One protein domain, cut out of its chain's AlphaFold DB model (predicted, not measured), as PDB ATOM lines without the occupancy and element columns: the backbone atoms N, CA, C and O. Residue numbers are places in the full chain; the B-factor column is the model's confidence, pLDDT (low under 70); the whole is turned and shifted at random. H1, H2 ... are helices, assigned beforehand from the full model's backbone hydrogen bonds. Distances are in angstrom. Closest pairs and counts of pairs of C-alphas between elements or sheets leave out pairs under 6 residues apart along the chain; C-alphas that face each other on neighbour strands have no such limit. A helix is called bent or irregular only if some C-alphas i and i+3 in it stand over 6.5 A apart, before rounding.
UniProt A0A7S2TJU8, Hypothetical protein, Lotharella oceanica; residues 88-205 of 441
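This is residues 88 to 205 of the 441 residues of the protein "Hypothetical protein" of Lotharella oceanica (UniProt A0A7S2TJU8). One long helix, H1, runs the length of the domain as its core, and seven shorter helices pack along it, wrapping round it but leaving one side open. H2 folds back beside H1 as a helical hairpin, H5 crosses H1 nearer its last residues, and H8 packs near its first residues, with H6 and H7 between H5 and H8 along its length. The printed part has 118 residues with eight named helices, H1 to H8 in chain order, and no named strand; its class is all helix. The whole is compact, with a radius of gyration of the C-alphas of 14.3 A, yet elongated, spanning 50 by 26 by 23 A.

H1, residues 88 to 119, is the hub and touches the seven other helices. H2, residues 123 to 132, forms a hairpin with it, at a shallow tilt of 13 degrees, opposite ways; the closest C-alphas, of Ile 109 and Leu 129, are 6.9 A apart. H3, residues 134 to 137, touches H1 at Gln 106 and Gln 136, C-alphas 5.8 A apart. H4, residues 148 to 159, only just touches H1, with 3 pairs of C-alphas within 8 A, the closest those of Val 105 and Ala 154 at 6.4 A. H5, residues 161 to 170, is about perpendicular to H1 at 85 degrees, with C-alphas of Met 112 and Val 163 closest at 6.9 A. H6, residues 180 to 184, touches H1 at Ala 104 and Leu 180, C-alphas 5.2 A apart. H7, residues 187 to 191, touches H4, with C-alphas of Ala 151 and Glu 188 closest at 5.1 A. H8, residues 199 to 204, touches H1 with residues 90 to 97 of H1 alone, the closest C-alphas being Leu 93 and Tyr 202 at 7.3 A. H2 and H8 are apart. Every O i to N i+4 pair is within hydrogen-bond range in H4, H5, H6, H7 and H8; H1 has 24 of 28, H2 has 2 of 6 beside 3 of 7 O i to N i+3 pairs, and H3 is too short for an i+4 pair.

H1 begins at C-alpha 88, (27.600, -29.683, 71.871), and ends 48.2 A away at C-alpha 119, (35.217, -29.545, 24.284). It has a kink of 29 degrees near residue 95 and is irregular, C-alphas 92 and 95 being 7.0 A apart. H2 measures 15.6 A, H4 16.3 A and H5 13.9 A. H8 ends at C-alpha 204, (31.007, -38.877, 56.514).

The C-alphas farthest apart, of Leu 88 and Gly 120, are 49.7 A apart. The printed part has no cut and no long link. The mean pLDDT of the printed part is 89.5; residues 121 to 126, of which 123 to 126 belong to H2, are under 70.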
ATOM      1  N   LEU A  88      26.551 -30.695  71.780       91.81
ATOM      2  CA  LEU A  88      27.600 -29.683  71.871       91.81
ATOM      3  C   LEU A  88      28.820 -30.051  71.011       91.81
ATOM      4  O   LEU A  88      29.344 -29.202  70.299       91.81
ATOM      5  N   GLU A  89      29.253 -31.315  71.023       91.75
ATOM      6  CA  GLU A  89      30.334 -31.777  70.140       91.75
ATOM      7  C   GLU A  89      29.951 -31.620  68.665       91.75
ATOM      8  O   GLU A  89      30.750 -31.124  67.878       91.75
ATOM      9  N   LEU A  90      28.725 -31.992  68.291       93.00
ATOM     10  CA  LEU A  90      28.242 -31.863  66.914       93.00
ATOM     11  C   LEU A  90      28.147 -30.396  66.458       93.00
ATOM     12  O   LEU A  90      28.477 -30.089  65.312       93.00
ATOM     13  N   GLU A  91      27.775 -29.478  67.352       90.75
ATOM     14  CA  GLU A  91      27.821 -28.031  67.103       90.75
ATOM     15  C   GLU A  91      29.258 -27.573  66.791       90.75
ATOM     16  O   GLU A  91      29.490 -26.944  65.759       90.75
ATOM     17  N   PHE A  92      30.249 -27.984  67.596       90.38
ATOM     18  CA  PHE A  92      31.664 -27.659  67.358       90.38
ATOM     19  C   PHE A  92      32.253 -28.268  66.079       90.38
ATOM     20  O   PHE A  92      33.250 -27.761  65.564       90.38
ATOM     21  N   LEU A  93      31.662 -29.346  65.563       89.31
ATOM     22  CA  LEU A  93      32.120 -30.042  64.358       89.31
ATOM     23  C   LEU A  93      31.489 -29.495  63.073       89.31
ATOM     24  O   LEU A  93      31.955 -29.825  61.983       89.31
ATOM     25  N   THR A  94      30.463 -28.649  63.179       89.50
ATOM     26  CA  THR A  94      29.759 -28.078  62.021       89.50
ATOM     27  C   THR A  94      30.690 -27.328  61.051       89.50
ATOM     28  O   THR A  94      30.553 -27.552  59.849       89.50
ATOM     29  N   PRO A  95      31.705 -26.558  61.505       91.31
ATOM     30  CA  PRO A  95      32.679 -25.928  60.609       91.31
ATOM     31  C   PRO A  95      33.401 -26.883  59.653       91.31
ATOM     32  O   PRO A  95      33.712 -26.512  58.526       91.31
ATOM     33  N   ILE A  96      33.610 -28.141  60.058       92.62
ATOM     34  CA  ILE A  96      34.236 -29.158  59.201       92.62
ATOM     35  C   ILE A  96      33.372 -29.415  57.959       92.62
ATOM     36  O   ILE A  96      33.902 -29.638  56.876       92.62
ATOM     37  N   LEU A  97      32.045 -29.351  58.097       95.12
ATOM     38  CA  LEU A  97      31.114 -29.590  56.994       95.12
ATOM     39  C   LEU A  97      31.141 -28.460  55.958       95.12
ATOM     40  O   LEU A  97      30.960 -28.724  54.774       95.12
ATOM     41  N   TYR A  98      31.418 -27.222  56.379       94.81
ATOM     42  CA  TYR A  98      31.654 -26.117  55.445       94.81
ATOM     43  C   TYR A  98      32.881 -26.402  54.579       94.81
ATOM     44  O   TYR A  98      32.820 -26.261  53.360       94.81
ATOM     45  N   GLY A  99      33.953 -26.901  55.198       93.88
ATOM     46  CA  GLY A  99      35.146 -27.360  54.494       93.88
ATOM     47  C   GLY A  99      34.869 -28.463  53.467       93.88
ATOM     48  O   GLY A  99      35.441 -28.441  52.378       93.88
ATOM     49  N   GLU A 100      33.965 -29.401  53.769       95.00
ATOM     50  CA  GLU A 100      33.541 -30.432  52.810       95.00
ATOM     51  C   GLU A 100      32.852 -29.835  51.580       95.00
ATOM     52  O   GLU A 100      33.182 -30.218  50.459       95.00
ATOM     53  N   ILE A 101      31.941 -28.874  51.774       96.25
ATOM     54  CA  ILE A 101      31.240 -28.193  50.676       96.25
ATOM     55  C   ILE A 101      32.230 -27.390  49.829       96.25
ATOM     56  O   ILE A 101      32.223 -27.504  48.607       96.25
ATOM     57  N   ILE A 102      33.118 -26.621  50.465       95.19
ATOM     58  CA  ILE A 102      34.114 -25.806  49.760       95.19
ATOM     59  C   ILE A 102      35.005 -26.693  48.891       95.19
ATOM     60  O   ILE A 102      35.164 -26.435  47.700       95.19
ATOM     61  N   ARG A 103      35.529 -27.783  49.462       93.94
ATOM     62  CA  ARG A 103      36.381 -28.733  48.737       93.94
ATOM     63  C   ARG A 103      35.630 -29.426  47.605       93.94
ATOM     64  O   ARG A 103      36.189 -29.607  46.530       93.94
ATOM     65  N   ALA A 104      34.372 -29.795  47.834       95.56
ATOM     66  CA  ALA A 104      33.510 -30.374  46.813       95.56
ATOM     67  C   ALA A 104      33.351 -29.435  45.608       95.56
ATOM     68  O   ALA A 104      33.577 -29.861  44.476       95.56
ATOM     69  N   VAL A 105      33.042 -28.157  45.846       95.69
ATOM     70  CA  VAL A 105      32.912 -27.154  44.778       95.69
ATOM     71  C   VAL A 105      34.245 -26.928  44.062       95.69
ATOM     72  O   VAL A 105      34.277 -26.962  42.837       95.69
ATOM     73  N   GLN A 106      35.356 -26.782  44.793       94.25
ATOM     74  CA  GLN A 106      36.698 -26.644  44.207       94.25
ATOM     75  C   GLN A 106      37.042 -27.812  43.267       94.25
ATOM     76  O   GLN A 106      37.512 -27.601  42.150       94.25
ATOM     77  N   SER A 107      36.768 -29.049  43.690       93.38
ATOM     78  CA  SER A 107      36.998 -30.236  42.863       93.38
ATOM     79  C   SER A 107      36.101 -30.279  41.621       93.38
ATOM     80  O   SER A 107      36.568 -30.693  40.561       93.38
ATOM     81  N   LEU A 108      34.843 -29.832  41.717       93.81
ATOM     82  CA  LEU A 108      33.950 -29.732  40.556       93.81
ATOM     83  C   LEU A 108      34.374 -28.639  39.577       93.81
ATOM     84  O   LEU A 108      34.271 -28.853  38.374       93.81
ATOM     85  N   ILE A 109      34.872 -27.501  40.064       92.69
ATOM     86  CA  ILE A 109      35.417 -26.445  39.203       92.69
ATOM     87  C   ILE A 109      36.561 -27.009  38.360       92.69
ATOM     88  O   ILE A 109      36.510 -26.904  37.140       92.69
ATOM     89  N   ASN A 110      37.522 -27.699  38.982       91.06
ATOM     90  CA  ASN A 110      38.647 -28.309  38.263       91.06
ATOM     91  C   ASN A 110      38.182 -29.332  37.208       91.06
ATOM     92  O   ASN A 110      38.732 -29.398  36.108       91.06
ATOM     93  N   LEU A 111      37.162 -30.134  37.537       91.44
ATOM     94  CA  LEU A 111      36.558 -31.083  36.600       91.44
ATOM     95  C   LEU A 111      35.932 -30.353  35.405       91.44
ATOM     96  O   LEU A 111      36.162 -30.727  34.254       91.44
ATOM     97  N   MET A 112      35.173 -29.292  35.668       90.31
ATOM     98  CA  MET A 112      34.496 -28.507  34.639       90.31
ATOM     99  C   MET A 112      35.479 -27.737  33.757       90.31
ATOM    100  O   MET A 112      35.333 -27.762  32.538       90.31
ATOM    101  N   GLU A 113      36.512 -27.115  34.323       88.88
ATOM    102  CA  GLU A 113      37.578 -26.456  33.557       88.88
ATOM    103  C   GLU A 113      38.229 -27.436  32.574       88.88
ATOM    104  O   GLU A 113      38.362 -27.133  31.387       88.88
ATOM    105  N   ARG A 114      38.527 -28.661  33.023       88.00
ATOM    106  CA  ARG A 114      39.133 -29.677  32.161       88.00
ATOM    107  C   ARG A 114      38.207 -30.146  31.037       88.00
ATOM    108  O   ARG A 114      38.646 -30.327  29.903       88.00
ATOM    109  N   VAL A 115      36.919 -30.313  31.332       86.38
ATOM    110  CA  VAL A 115      35.901 -30.636  30.320       86.38
ATOM    111  C   VAL A 115      35.755 -29.503  29.301       86.38
ATOM    112  O   VAL A 115      35.615 -29.769  28.106       86.38
ATOM    113  N   ALA A 116      35.815 -28.246  29.753       83.94
ATOM    114  CA  ALA A 116      35.721 -27.066  28.900       83.94
ATOM    115  C   ALA A 116      36.895 -26.974  27.916       83.94
ATOM    116  O   ALA A 116      36.681 -26.721  26.727       83.94
ATOM    117  N   GLU A 117      38.119 -27.206  28.408       83.25
ATOM    118  CA  GLU A 117      39.348 -27.234  27.605       83.25
ATOM    119  C   GLU A 117      39.253 -28.249  26.460       83.25
ATOM    120  O   GLU A 117      39.599 -27.938  25.322       83.25
ATOM    121  N   GLU A 118      38.745 -29.450  26.742       83.50
ATOM    122  CA  GLU A 118      38.654 -30.535  25.761       83.50
ATOM    123  C   GLU A 118      37.525 -30.333  24.742       83.50
ATOM    124  O   GLU A 118      37.706 -30.618  23.557       83.50
ATOM    125  N   LYS A 119      36.362 -29.820  25.174       81.25
ATOM    126  CA  LYS A 119      35.217 -29.545  24.284       81.25
ATOM    127  C   LYS A 119      35.382 -28.242  23.480       81.25
ATOM    128  O   LYS A 119      34.601 -27.991  22.563       81.25
ATOM    129  N   GLY A 120      36.366 -27.398  23.807       70.25
ATOM    130  CA  GLY A 120      36.585 -26.098  23.158       70.25
ATOM    131  C   GLY A 120      35.466 -25.073  23.411       70.25
ATOM    132  O   GLY A 120      35.404 -24.032  22.755       70.25
ATOM    133  N   THR A 121      34.561 -25.349  24.355       64.12
ATOM    134  CA  THR A 121      33.391 -24.528  24.695       64.12
ATOM    135  C   THR A 121      33.718 -23.558  25.829       64.12
ATOM    136  O   THR A 121      33.354 -23.778  26.978       64.12
ATOM    137  N   SER A 122      34.410 -22.459  25.510       61.22
ATOM    138  CA  SER A 122      34.884 -21.510  26.531       61.22
ATOM    139  C   SER A 122      33.789 -20.560  27.059       61.22
ATOM    140  O   SER A 122      33.715 -20.294  28.251       61.22
ATOM    141  N   ILE A 123      32.886 -20.048  26.218       56.06
ATOM    142  CA  ILE A 123      32.137 -18.820  26.569       56.06
ATOM    143  C   ILE A 123      30.994 -19.045  27.580       56.06
ATOM    144  O   ILE A 123      30.887 -18.292  28.545       56.06
ATOM    145  N   ALA A 124      30.141 -20.059  27.396       60.38
ATOM    146  CA  ALA A 124      29.001 -20.303  28.296       60.38
ATOM    147  C   ALA A 124      29.432 -20.868  29.663       60.38
ATOM    148  O   ALA A 124      28.827 -20.563  30.689       60.38
ATOM    149  N   MET A 125      30.510 -21.656  29.675       64.88
ATOM    150  CA  MET A 125      31.049 -22.304  30.871       64.88
ATOM    151  C   MET A 125      31.765 -21.295  31.779       64.88
ATOM    152  O   MET A 125      31.589 -21.337  32.994       64.88
ATOM    153  N   ASN A 126      32.460 -20.306  31.198       66.81
ATOM    154  CA  ASN A 126      33.115 -19.229  31.949       66.81
ATOM    155  C   ASN A 126      32.134 -18.406  32.798       66.81
ATOM    156  O   ASN A 126      32.467 -18.036  33.918       66.81
ATOM    157  N   SER A 127      30.917 -18.145  32.303       72.06
ATOM    158  CA  SER A 127      29.915 -17.395  33.076       72.06
ATOM    159  C   SER A 127      29.438 -18.160  34.312       72.06
ATOM    160  O   SER A 127      29.199 -17.536  35.337       72.06
ATOM    161  N   LYS A 128      29.297 -19.489  34.221       74.81
ATOM    162  CA  LYS A 128      28.867 -20.338  35.345       74.81
ATOM    163  C   LYS A 128      29.977 -20.506  36.384       74.81
ATOM    164  O   LYS A 128      29.707 -20.537  37.579       74.81
ATOM    165  N   LEU A 129      31.225 -20.619  35.926       81.19
ATOM    166  CA  LEU A 129      32.387 -20.749  36.802       81.19
ATOM    167  C   LEU A 129      32.659 -19.473  37.602       81.19
ATOM    168  O   LEU A 129      33.090 -19.571  38.745       81.19
ATOM    169  N   GLU A 130      32.368 -18.293  37.047       82.94
ATOM    170  CA  GLU A 130      32.590 -17.018  37.740       82.94
ATOM    171  C   GLU A 130      31.773 -16.912  39.042       82.94
ATOM    172  O   GLU A 130      32.296 -16.455  40.059       82.94
ATOM    173  N   ASP A 131      30.540 -17.434  39.061       83.19
ATOM    174  CA  ASP A 131      29.667 -17.416  40.247       83.19
ATOM    175  C   ASP A 131      30.219 -18.247  41.415       83.19
ATOM    176  O   ASP A 131      29.973 -17.934  42.585       83.19
ATOM    177  N   VAL A 132      30.989 -19.296  41.116       89.44
ATOM    178  CA  VAL A 132      31.602 -20.188  42.113       89.44
ATOM    179  C   VAL A 132      33.105 -19.982  42.267       89.44
ATOM    180  O   VAL A 132      33.733 -20.621  43.107       89.44
ATOM    181  N   ARG A 133      33.703 -19.049  41.527       89.88
ATOM    182  CA  ARG A 133      35.153 -18.828  41.524       89.88
ATOM    183  C   ARG A 133      35.702 -18.407  42.879       89.88
ATOM    184  O   ARG A 133      36.807 -18.792  43.245       89.88
ATOM    185  N   ILE A 134      34.883 -17.712  43.667       91.62
ATOM    186  CA  ILE A 134      35.189 -17.357  45.056       91.62
ATOM    187  C   ILE A 134      35.582 -18.577  45.902       91.62
ATOM    188  O   ILE A 134      36.436 -18.460  46.774       91.62
ATOM    189  N   PHE A 135      35.042 -19.768  45.610       92.81
ATOM    190  CA  PHE A 135      35.418 -20.991  46.316       92.81
ATOM    191  C   PHE A 135      36.880 -21.383  46.087       92.81
ATOM    192  O   PHE A 135      37.461 -21.994  46.977       92.81
ATOM    193  N   GLN A 136      37.509 -21.030  44.958       90.75
ATOM    194  CA  GLN A 136      38.934 -21.312  44.712       90.75
ATOM    195  C   GLN A 136      39.858 -20.534  45.664       90.75
ATOM    196  O   GLN A 136      40.951 -21.002  45.970       90.75
ATOM    197  N   GLU A 137      39.416 -19.376  46.162       90.06
ATOM    198  CA  GLU A 137      40.184 -18.535  47.088       90.06
ATOM    199  C   GLU A 137      39.992 -18.939  48.561       90.06
ATOM    200  O   GLU A 137      40.751 -18.510  49.432       90.06
ATOM    201  N   MET A 138      38.988 -19.771  48.856       91.19
ATOM    202  CA  MET A 138      38.645 -20.192  50.215       91.19
ATOM    203  C   MET A 138      39.531 -21.342  50.710       91.19
ATOM    204  O   MET A 138      39.771 -22.330  50.011       91.19
ATOM    205  N   ASP A 139      39.942 -21.276  51.977       87.19
ATOM    206  CA  ASP A 139      40.655 -22.373  52.634       87.19
ATOM    207  C   ASP A 139      39.662 -23.364  53.264       87.19
ATOM    208  O   ASP A 139      39.137 -23.143  54.359       87.19
ATOM    209  N   SER A 140      39.456 -24.506  52.598       83.56
ATOM    210  CA  SER A 140      38.564 -25.581  53.067       83.56
ATOM    211  C   SER A 140      38.929 -26.181  54.437       83.56
ATOM    212  O   SER A 140      38.134 -26.933  54.997       83.56
ATOM    213  N   MET A 141      40.116 -25.897  54.982       78.62
ATOM    214  CA  MET A 141      40.569 -26.402  56.282       78.62
ATOM    215  C   MET A 141      40.502 -25.352  57.395       78.62
ATOM    216  O   MET A 141      40.467 -25.725  58.571       78.62
ATOM    217  N   ALA A 142      40.508 -24.063  57.048       80.62
ATOM    218  CA  ALA A 142      40.500 -22.962  58.010       80.62
ATOM    219  C   ALA A 142      39.139 -22.267  58.129       80.62
ATOM    220  O   ALA A 142      38.880 -21.619  59.150       80.62
ATOM    221  N   GLU A 143      38.280 -22.403  57.116       82.81
ATOM    222  CA  GLU A 143      37.010 -21.695  57.063       82.81
ATOM    223  C   GLU A 143      36.071 -22.118  58.198       82.81
ATOM    224  O   GLU A 143      35.878 -23.302  58.485       82.81
ATOM    225  N   ARG A 144      35.480 -21.126  58.872       82.56
ATOM    226  CA  ARG A 144      34.618 -21.359  60.045       82.56
ATOM    227  C   ARG A 144      33.142 -21.135  59.771       82.56
ATOM    228  O   ARG A 144      32.319 -21.454  60.628       82.56
ATOM    229  N   SER A 145      32.812 -20.600  58.604       86.38
ATOM    230  CA  SER A 145      31.445 -20.283  58.219       86.38
ATOM    231  C   SER A 145      31.261 -20.404  56.716       86.38
ATOM    232  O   SER A 145      32.130 -20.003  55.951       86.38
ATOM    233  N   LEU A 146      30.090 -20.873  56.300       91.56
ATOM    234  CA  LEU A 146      29.627 -20.778  54.922       91.56
ATOM    235  C   LEU A 146      28.385 -19.889  54.905       91.56
ATOM    236  O   LEU A 146      27.434 -20.151  55.644       91.56
ATOM    237  N   SER A 147      28.399 -18.818  54.112       93.44
ATOM    238  CA  SER A 147      27.231 -17.943  54.005       93.44
ATOM    239  C   SER A 147      26.100 -18.645  53.249       93.44
ATOM    240  O   SER A 147      26.343 -19.495  52.390       93.44
ATOM    241  N   VAL A 148      24.853 -18.264  53.543       95.81
ATOM    242  CA  VAL A 148      23.668 -18.806  52.853       95.81
ATOM    243  C   VAL A 148      23.730 -18.532  51.344       95.81
ATOM    244  O   VAL A 148      23.367 -19.398  50.558       95.81
ATOM    245  N   ASP A 149      24.255 -17.370  50.937       94.88
ATOM    246  CA  ASP A 149      24.470 -17.021  49.523       94.88
ATOM    247  C   ASP A 149      25.468 -17.969  48.839       94.88
ATOM    248  O   ASP A 149      25.189 -18.504  47.769       94.88
ATOM    249  N   LEU A 150      26.609 -18.242  49.481       94.62
ATOM    250  CA  LEU A 150      27.604 -19.168  48.937       94.62
ATOM    251  C   LEU A 150      27.064 -20.597  48.864       94.62
ATOM    252  O   LEU A 150      27.291 -21.284  47.873       94.62
ATOM    253  N   ALA A 151      26.323 -21.043  49.878       96.00
ATOM    254  CA  ALA A 151      25.695 -22.358  49.856       96.00
ATOM    255  C   ALA A 151      24.663 -22.494  48.726       96.00
ATOM    256  O   ALA A 151      24.674 -23.506  48.031       96.00
ATOM    257  N   ALA A 152      23.846 -21.463  48.487       96.19
ATOM    258  CA  ALA A 152      22.910 -21.438  47.364       96.19
ATOM    259  C   ALA A 152      23.641 -21.491  46.012       96.19
ATOM    260  O   ALA A 152      23.227 -22.224  45.117       96.19
ATOM    261  N   LYS A 153      24.773 -20.786  45.868       95.62
ATOM    262  CA  LYS A 153      25.625 -20.871  44.668       95.62
ATOM    263  C   LYS A 153      26.219 -22.266  44.476       95.62
ATOM    264  O   LYS A 153      26.201 -22.784  43.364       95.62
ATOM    265  N   ALA A 154      26.696 -22.897  45.550       96.12
ATOM    266  CA  ALA A 154      27.199 -24.270  45.512       96.12
ATOM    267  C   ALA A 154      26.109 -25.266  45.087       96.12
ATOM    268  O   ALA A 154      26.360 -26.119  44.236       96.12
ATOM    269  N   THR A 155      24.899 -25.141  45.639       96.56
ATOM    270  CA  THR A 155      23.751 -25.975  45.262       96.56
ATOM    271  C   THR A 155      23.335 -25.726  43.816       96.56
ATOM    272  O   THR A 155      23.198 -26.690  43.068       96.56
ATOM    273  N   ALA A 156      23.219 -24.468  43.382       95.31
ATOM    274  CA  ALA A 156      22.889 -24.130  41.998       95.31
ATOM    275  C   ALA A 156      23.904 -24.727  41.012       95.31
ATOM    276  O   ALA A 156      23.503 -25.374  40.045       95.31
ATOM    277  N   PHE A 157      25.201 -24.589  41.304       95.19
ATOM    278  CA  PHE A 157      26.276 -25.175  40.504       95.19
ATOM    279  C   PHE A 157      26.204 -26.704  40.474       95.19
ATOM    280  O   PHE A 157      26.308 -27.298  39.409       95.19
ATOM    281  N   TRP A 158      25.963 -27.353  41.615       95.88
ATOM    282  CA  TRP A 158      25.812 -28.807  41.674       95.88
ATOM    283  C   TRP A 158      24.617 -29.305  40.859       95.88
ATOM    284  O   TRP A 158      24.740 -30.295  40.149       95.88
ATOM    285  N   THR A 159      23.474 -28.625  40.928       95.81
ATOM    286  CA  THR A 159      22.252 -29.024  40.210       95.81
ATOM    287  C   THR A 159      22.263 -28.687  38.719       95.81
ATOM    288  O   THR A 159      21.327 -29.057  38.009       95.81
ATOM    289  N   ASP A 160      23.293 -27.990  38.235       93.56
ATOM    290  CA  ASP A 160      23.416 -27.650  36.824       93.56
ATOM    291  C   ASP A 160      23.539 -28.926  35.965       93.56
ATOM    292  O   ASP A 160      24.359 -29.799  36.275       93.56
ATOM    293  N   PRO A 161      22.750 -29.061  34.879       92.38
ATOM    294  CA  PRO A 161      22.776 -30.256  34.039       92.38
ATOM    295  C   PRO A 161      24.155 -30.579  33.453       92.38
ATOM    296  O   PRO A 161      24.516 -31.753  33.403       92.38
ATOM    297  N   ASP A 162      24.939 -29.565  33.069       89.69
ATOM    298  CA  ASP A 162      26.263 -29.777  32.474       89.69
ATOM    299  C   ASP A 162      27.246 -30.304  33.530       89.69
ATOM    300  O   ASP A 162      28.072 -31.171  33.243       89.69
ATOM    301  N   VAL A 163      27.134 -29.808  34.771       92.50
ATOM    302  CA  VAL A 163      27.929 -30.284  35.916       92.50
ATOM    303  C   VAL A 163      27.553 -31.720  36.271       92.50
ATOM    304  O   VAL A 163      28.440 -32.548  36.479       92.50
ATOM    305  N   GLN A 164      26.256 -32.042  36.307       94.75
ATOM    306  CA  GLN A 164      25.778 -33.399  36.583       94.75
ATOM    307  C   GLN A 164      26.215 -34.399  35.510       94.75
ATOM    308  O   GLN A 164      26.660 -35.496  35.852       94.75
ATOM    309  N   GLU A 165      26.132 -34.029  34.229       92.38
ATOM    310  CA  GLU A 165      26.615 -34.849  33.114       92.38
ATOM    311  C   GLU A 165      28.121 -35.099  33.243       92.38
ATOM    312  O   GLU A 165      28.565 -36.248  33.287       92.38
ATOM    313  N   ALA A 166      28.906 -34.032  33.406       91.38
ATOM    314  CA  ALA A 166      30.353 -34.126  33.526       91.38
ATOM    315  C   ALA A 166      30.784 -34.954  34.749       91.38
ATOM    316  O   ALA A 166      31.683 -35.792  34.649       91.38
ATOM    317  N   TYR A 167      30.114 -34.778  35.892       92.31
ATOM    318  CA  TYR A 167      30.329 -35.602  37.078       92.31
ATOM    319  C   TYR A 167      29.992 -37.072  36.797       92.31
ATOM    320  O   TYR A 167      30.821 -37.954  37.027       92.31
ATOM    321  N   ALA A 168      28.808 -37.363  36.255       90.12
ATOM    322  CA  ALA A 168      28.360 -38.730  36.015       90.12
ATOM    323  C   ALA A 168      29.263 -39.490  35.034       90.12
ATOM    324  O   ALA A 168      29.508 -40.685  35.238       90.12
ATOM    325  N   GLU A 169      29.767 -38.819  33.999       87.19
ATOM    326  CA  GLU A 169      30.630 -39.421  32.984       87.19
ATOM    327  C   GLU A 169      32.082 -39.521  33.456       87.19
ATOM    328  O   GLU A 169      32.678 -40.598  33.378       87.19
ATOM    329  N   ARG A 170      32.637 -38.447  34.029       86.81
ATOM    330  CA  ARG A 170      34.089 -38.297  34.216       86.81
ATOM    331  C   ARG A 170      34.570 -38.296  35.658       86.81
ATOM    332  O   ARG A 170      35.774 -38.237  35.871       86.81
ATOM    333  N   MET A 171      33.702 -38.457  36.663       85.38
ATOM    334  CA  MET A 171      34.125 -38.484  38.082       85.38
ATOM    335  C   MET A 171      35.269 -39.459  38.393       85.38
ATOM    336  O   MET A 171      35.971 -39.298  39.382       85.38
ATOM    337  N   HIS A 172      35.427 -40.500  37.579       81.06
ATOM    338  CA  HIS A 172      36.419 -41.546  37.762       81.06
ATOM    339  C   HIS A 172      37.834 -41.137  37.315       81.06
ATOM    340  O   HIS A 172      38.796 -41.786  37.712       81.06
ATOM    341  N   GLU A 173      37.953 -40.061  36.533       83.19
ATOM    342  CA  GLU A 173      39.217 -39.494  36.044       83.19
ATOM    343  C   GLU A 173      39.835 -38.486  37.032       83.19
ATOM    344  O   GLU A 173      41.006 -38.134  36.906       83.19
ATOM    345  N   PHE A 174      39.062 -38.025  38.022       84.75
ATOM    346  CA  PHE A 174      39.455 -36.974  38.962       84.75
ATOM    347  C   PHE A 174      39.474 -37.491  40.406       84.75
ATOM    348  O   PHE A 174      38.676 -38.346  40.793       84.75
ATOM    349  N   ASP A 175      40.352 -36.927  41.241       81.19
ATOM    350  CA  ASP A 175      40.369 -37.186  42.689       81.19
ATOM    351  C   ASP A 175      39.285 -36.345  43.380       81.19
ATOM    352  O   ASP A 175      39.538 -35.275  43.938       81.19
ATOM    353  N   LEU A 176      38.034 -36.795  43.259       89.06
ATOM    354  CA  LEU A 176      36.883 -36.134  43.870       89.06
ATOM    355  C   LEU A 176      36.672 -36.596  45.326       89.06
ATOM    356  O   LEU A 176      36.836 -37.784  45.628       89.06
ATOM    357  N   PRO A 177      36.228 -35.702  46.232       90.00
ATOM    358  CA  PRO A 177      35.810 -36.084  47.576       90.00
ATOM    359  C   PRO A 177      34.735 -37.182  47.562       90.00
ATOM    360  O   PRO A 177      33.737 -37.096  46.851       90.00
ATOM    361  N   GLU A 178      34.910 -38.202  48.404       86.69
ATOM    362  CA  GLU A 178      34.069 -39.413  48.417       86.69
ATOM    363  C   GLU A 178      32.580 -39.126  48.676       86.69
ATOM    364  O   GLU A 178      31.712 -39.755  48.077       86.69
ATOM    365  N   PHE A 179      32.279 -38.150  49.536       92.88
ATOM    366  CA  PHE A 179      30.912 -37.751  49.889       92.88
ATOM    367  C   PHE A 179      30.506 -36.408  49.265       92.88
ATOM    368  O   PHE A 179      29.636 -35.724  49.799       92.88
ATOM    369  N   LEU A 180      31.119 -36.035  48.135       94.56
ATOM    370  CA  LEU A 180      30.848 -34.787  47.413       94.56
ATOM    371  C   LEU A 180      29.349 -34.570  47.173       94.56
ATOM    372  O   LEU A 180      28.804 -33.569  47.628       94.56
ATOM    373  N   ALA A 181      28.675 -35.538  46.542       95.06
ATOM    374  CA  ALA A 181      27.248 -35.433  46.231       95.06
ATOM    375  C   ALA A 181      26.406 -35.247  47.504       95.06
ATOM    376  O   ALA A 181      25.579 -34.348  47.583       95.06
ATOM    377  N   TYR A 182      26.705 -36.022  48.552       96.00
ATOM    378  CA  TYR A 182      26.001 -35.949  49.834       96.00
ATOM    379  C   TYR A 182      26.064 -34.558  50.478       96.00
ATOM    380  O   TYR A 182      25.070 -34.093  51.037       96.00
ATOM    381  N   PHE A 183      27.230 -33.907  50.448       97.38
ATOM    382  CA  PHE A 183      27.394 -32.590  51.058       97.38
ATOM    383  C   PHE A 183      26.830 -31.465  50.191       97.38
ATOM    384  O   PHE A 183      26.263 -30.529  50.748       97.38
ATOM    385  N   LEU A 184      26.914 -31.572  48.861       97.25
ATOM    386  CA  LEU A 184      26.321 -30.587  47.952       97.25
ATOM    387  C   LEU A 184      24.786 -30.634  47.961       97.25
ATOM    388  O   LEU A 184      24.155 -29.581  48.036       97.25
ATOM    389  N   ASP A 185      24.190 -31.830  48.029       97.56
ATOM    390  CA  ASP A 185      22.738 -32.015  48.203       97.56
ATOM    391  C   ASP A 185      22.220 -31.393  49.515       97.56
ATOM    392  O   ASP A 185      21.038 -31.078  49.652       97.56
ATOM    393  N   LYS A 186      23.104 -31.225  50.506       96.69
ATOM    394  CA  LYS A 186      22.790 -30.679  51.832       96.69
ATOM    395  C   LYS A 186      23.375 -29.287  52.079       96.69
ATOM    396  O   LYS A 186      23.273 -28.808  53.210       96.69
ATOM    397  N   ALA A 187      23.980 -28.638  51.083       97.25
ATOM    398  CA  ALA A 187      24.784 -27.437  51.306       97.25
ATOM    399  C   ALA A 187      23.975 -26.290  51.935       97.25
ATOM    400  O   ALA A 187      24.386 -25.743  52.961       97.25
ATOM    401  N   GLU A 188      22.790 -25.988  51.399       97.06
ATOM    402  CA  GLU A 188      21.895 -24.966  51.959       97.06
ATOM    403  C   GLU A 188      21.444 -25.291  53.389       97.06
ATOM    404  O   GLU A 188      21.444 -24.418  54.258       97.06
ATOM    405  N   ALA A 189      21.112 -26.556  53.663       96.56
ATOM    406  CA  ALA A 189      20.710 -26.984  55.000       96.56
ATOM    407  C   ALA A 189      21.854 -26.821  56.010       96.56
ATOM    408  O   ALA A 189      21.619 -26.366  57.126       96.56
ATOM    409  N   ILE A 190      23.085 -27.159  55.612       96.06
ATOM    410  CA  ILE A 190      24.289 -27.029  56.442       96.06
ATOM    411  C   ILE A 190      24.608 -25.553  56.735       96.06
ATOM    412  O   ILE A 190      25.010 -25.226  57.852       96.06
ATOM    413  N   ALA A 191      24.412 -24.656  55.765       95.69
ATOM    414  CA  ALA A 191      24.643 -23.217  55.924       95.69
ATOM    415  C   ALA A 191      23.506 -22.471  56.646       95.69
ATOM    416  O   ALA A 191      23.659 -21.296  56.991       95.69
ATOM    417  N   ALA A 192      22.365 -23.124  56.887       95.50
ATOM    418  CA  ALA A 192      21.232 -22.506  57.558       95.50
ATOM    419  C   ALA A 192      21.590 -22.065  58.996       95.50
ATOM    420  O   ALA A 192      22.249 -22.809  59.735       95.50
ATOM    421  N   PRO A 193      21.130 -20.882  59.449       92.62
ATOM    422  CA  PRO A 193      21.365 -20.431  60.815       92.62
ATOM    423  C   PRO A 193      20.848 -21.437  61.850       92.62
ATOM    424  O   PRO A 193      19.690 -21.851  61.811       92.62
ATOM    425  N   GLY A 194      21.705 -21.808  62.803       91.56
ATOM    426  CA  GLY A 194      21.357 -22.766  63.857       91.56
ATOM    427  C   GLY A 194      21.398 -24.236  63.426       91.56
ATOM    428  O   GLY A 194      20.937 -25.089  64.188       91.56
ATOM    429  N   TYR A 195      21.944 -24.547  62.245       94.44
ATOM    430  CA  TYR A 195      22.213 -25.928  61.857       94.44
ATOM    431  C   TYR A 195      23.124 -26.623  62.875       94.44
ATOM    432  O   TYR A 195      24.124 -26.068  63.331       94.44
ATOM    433  N   VAL A 196      22.779 -27.867  63.203       92.50
ATOM    434  CA  VAL A 196      23.604 -28.755  64.022       92.50
ATOM    435  C   VAL A 196      23.856 -30.020  63.223       92.50
ATOM    436  O   VAL A 196      22.906 -30.685  62.801       92.50
ATOM    437  N   ALA A 197      25.132 -30.362  63.036       94.75
ATOM    438  CA  ALA A 197      25.533 -31.569  62.331       94.75
ATOM    439  C   ALA A 197      24.831 -32.811  62.894       94.75
ATOM    440  O   ALA A 197      24.800 -33.048  64.103       94.75
ATOM    441  N   SER A 198      24.300 -33.655  62.014       94.81
ATOM    442  CA  SER A 198      23.865 -34.983  62.422       94.81
ATOM    443  C   SER A 198      25.080 -35.884  62.647       94.81
ATOM    444  O   SER A 198      26.154 -35.688  62.075       94.81
ATOM    445  N   VAL A 199      24.898 -36.959  63.412       94.50
ATOM    446  CA  VAL A 199      25.929 -38.003  63.534       94.50
ATOM    447  C   VAL A 199      26.322 -38.561  62.159       94.50
ATOM    448  O   VAL A 199      27.486 -38.875  61.927       94.50
ATOM    449  N   GLY A 200      25.365 -38.672  61.232       94.69
ATOM    450  CA  GLY A 200      25.630 -39.141  59.872       94.69
ATOM    451  C   GLY A 200      26.525 -38.193  59.072       94.69
ATOM    452  O   GLY A 200      27.342 -38.675  58.292       94.69
ATOM    453  N   ASP A 201      26.405 -36.881  59.289       95.44
ATOM    454  CA  ASP A 201      27.303 -35.891  58.687       95.44
ATOM    455  C   ASP A 201      28.709 -36.050  59.248       95.44
ATOM    456  O   ASP A 201      29.676 -36.124  58.499       95.44
ATOM    457  N   TYR A 202      28.824 -36.192  60.571       94.38
ATOM    458  CA  TYR A 202      30.123 -36.342  61.216       94.38
ATOM    459  C   TYR A 202      30.851 -37.631  60.813       94.38
ATOM    460  O   TYR A 202      32.068 -37.632  60.636       94.38
ATOM    461  N   ILE A 203      30.135 -38.744  60.639       94.31
ATOM    462  CA  ILE A 203      30.743 -40.011  60.205       94.31
ATOM    463  C   ILE A 203      31.279 -39.913  58.767       94.31
ATOM    464  O   ILE A 203      32.325 -40.499  58.472       94.31
ATOM    465  N   ARG A 204      30.599 -39.145  57.904       94.31
ATOM    466  CA  ARG A 204      31.007 -38.877  56.514       94.31
ATOM    467  C   ARG A 204      32.029 -37.751  56.383       94.31
ATOM    468  O   ARG A 204      32.715 -37.690  55.371       94.31
ATOM    469  N   SER A 205      32.153 -36.879  57.382       92.00
ATOM    470  CA  SER A 205      33.085 -35.758  57.309       92.00
ATOM    471  C   SER A 205      34.531 -36.239  57.299       92.00
ATOM    472  O   SER A 205      34.927 -37.133  58.067       92.00
TER     473      SER A 205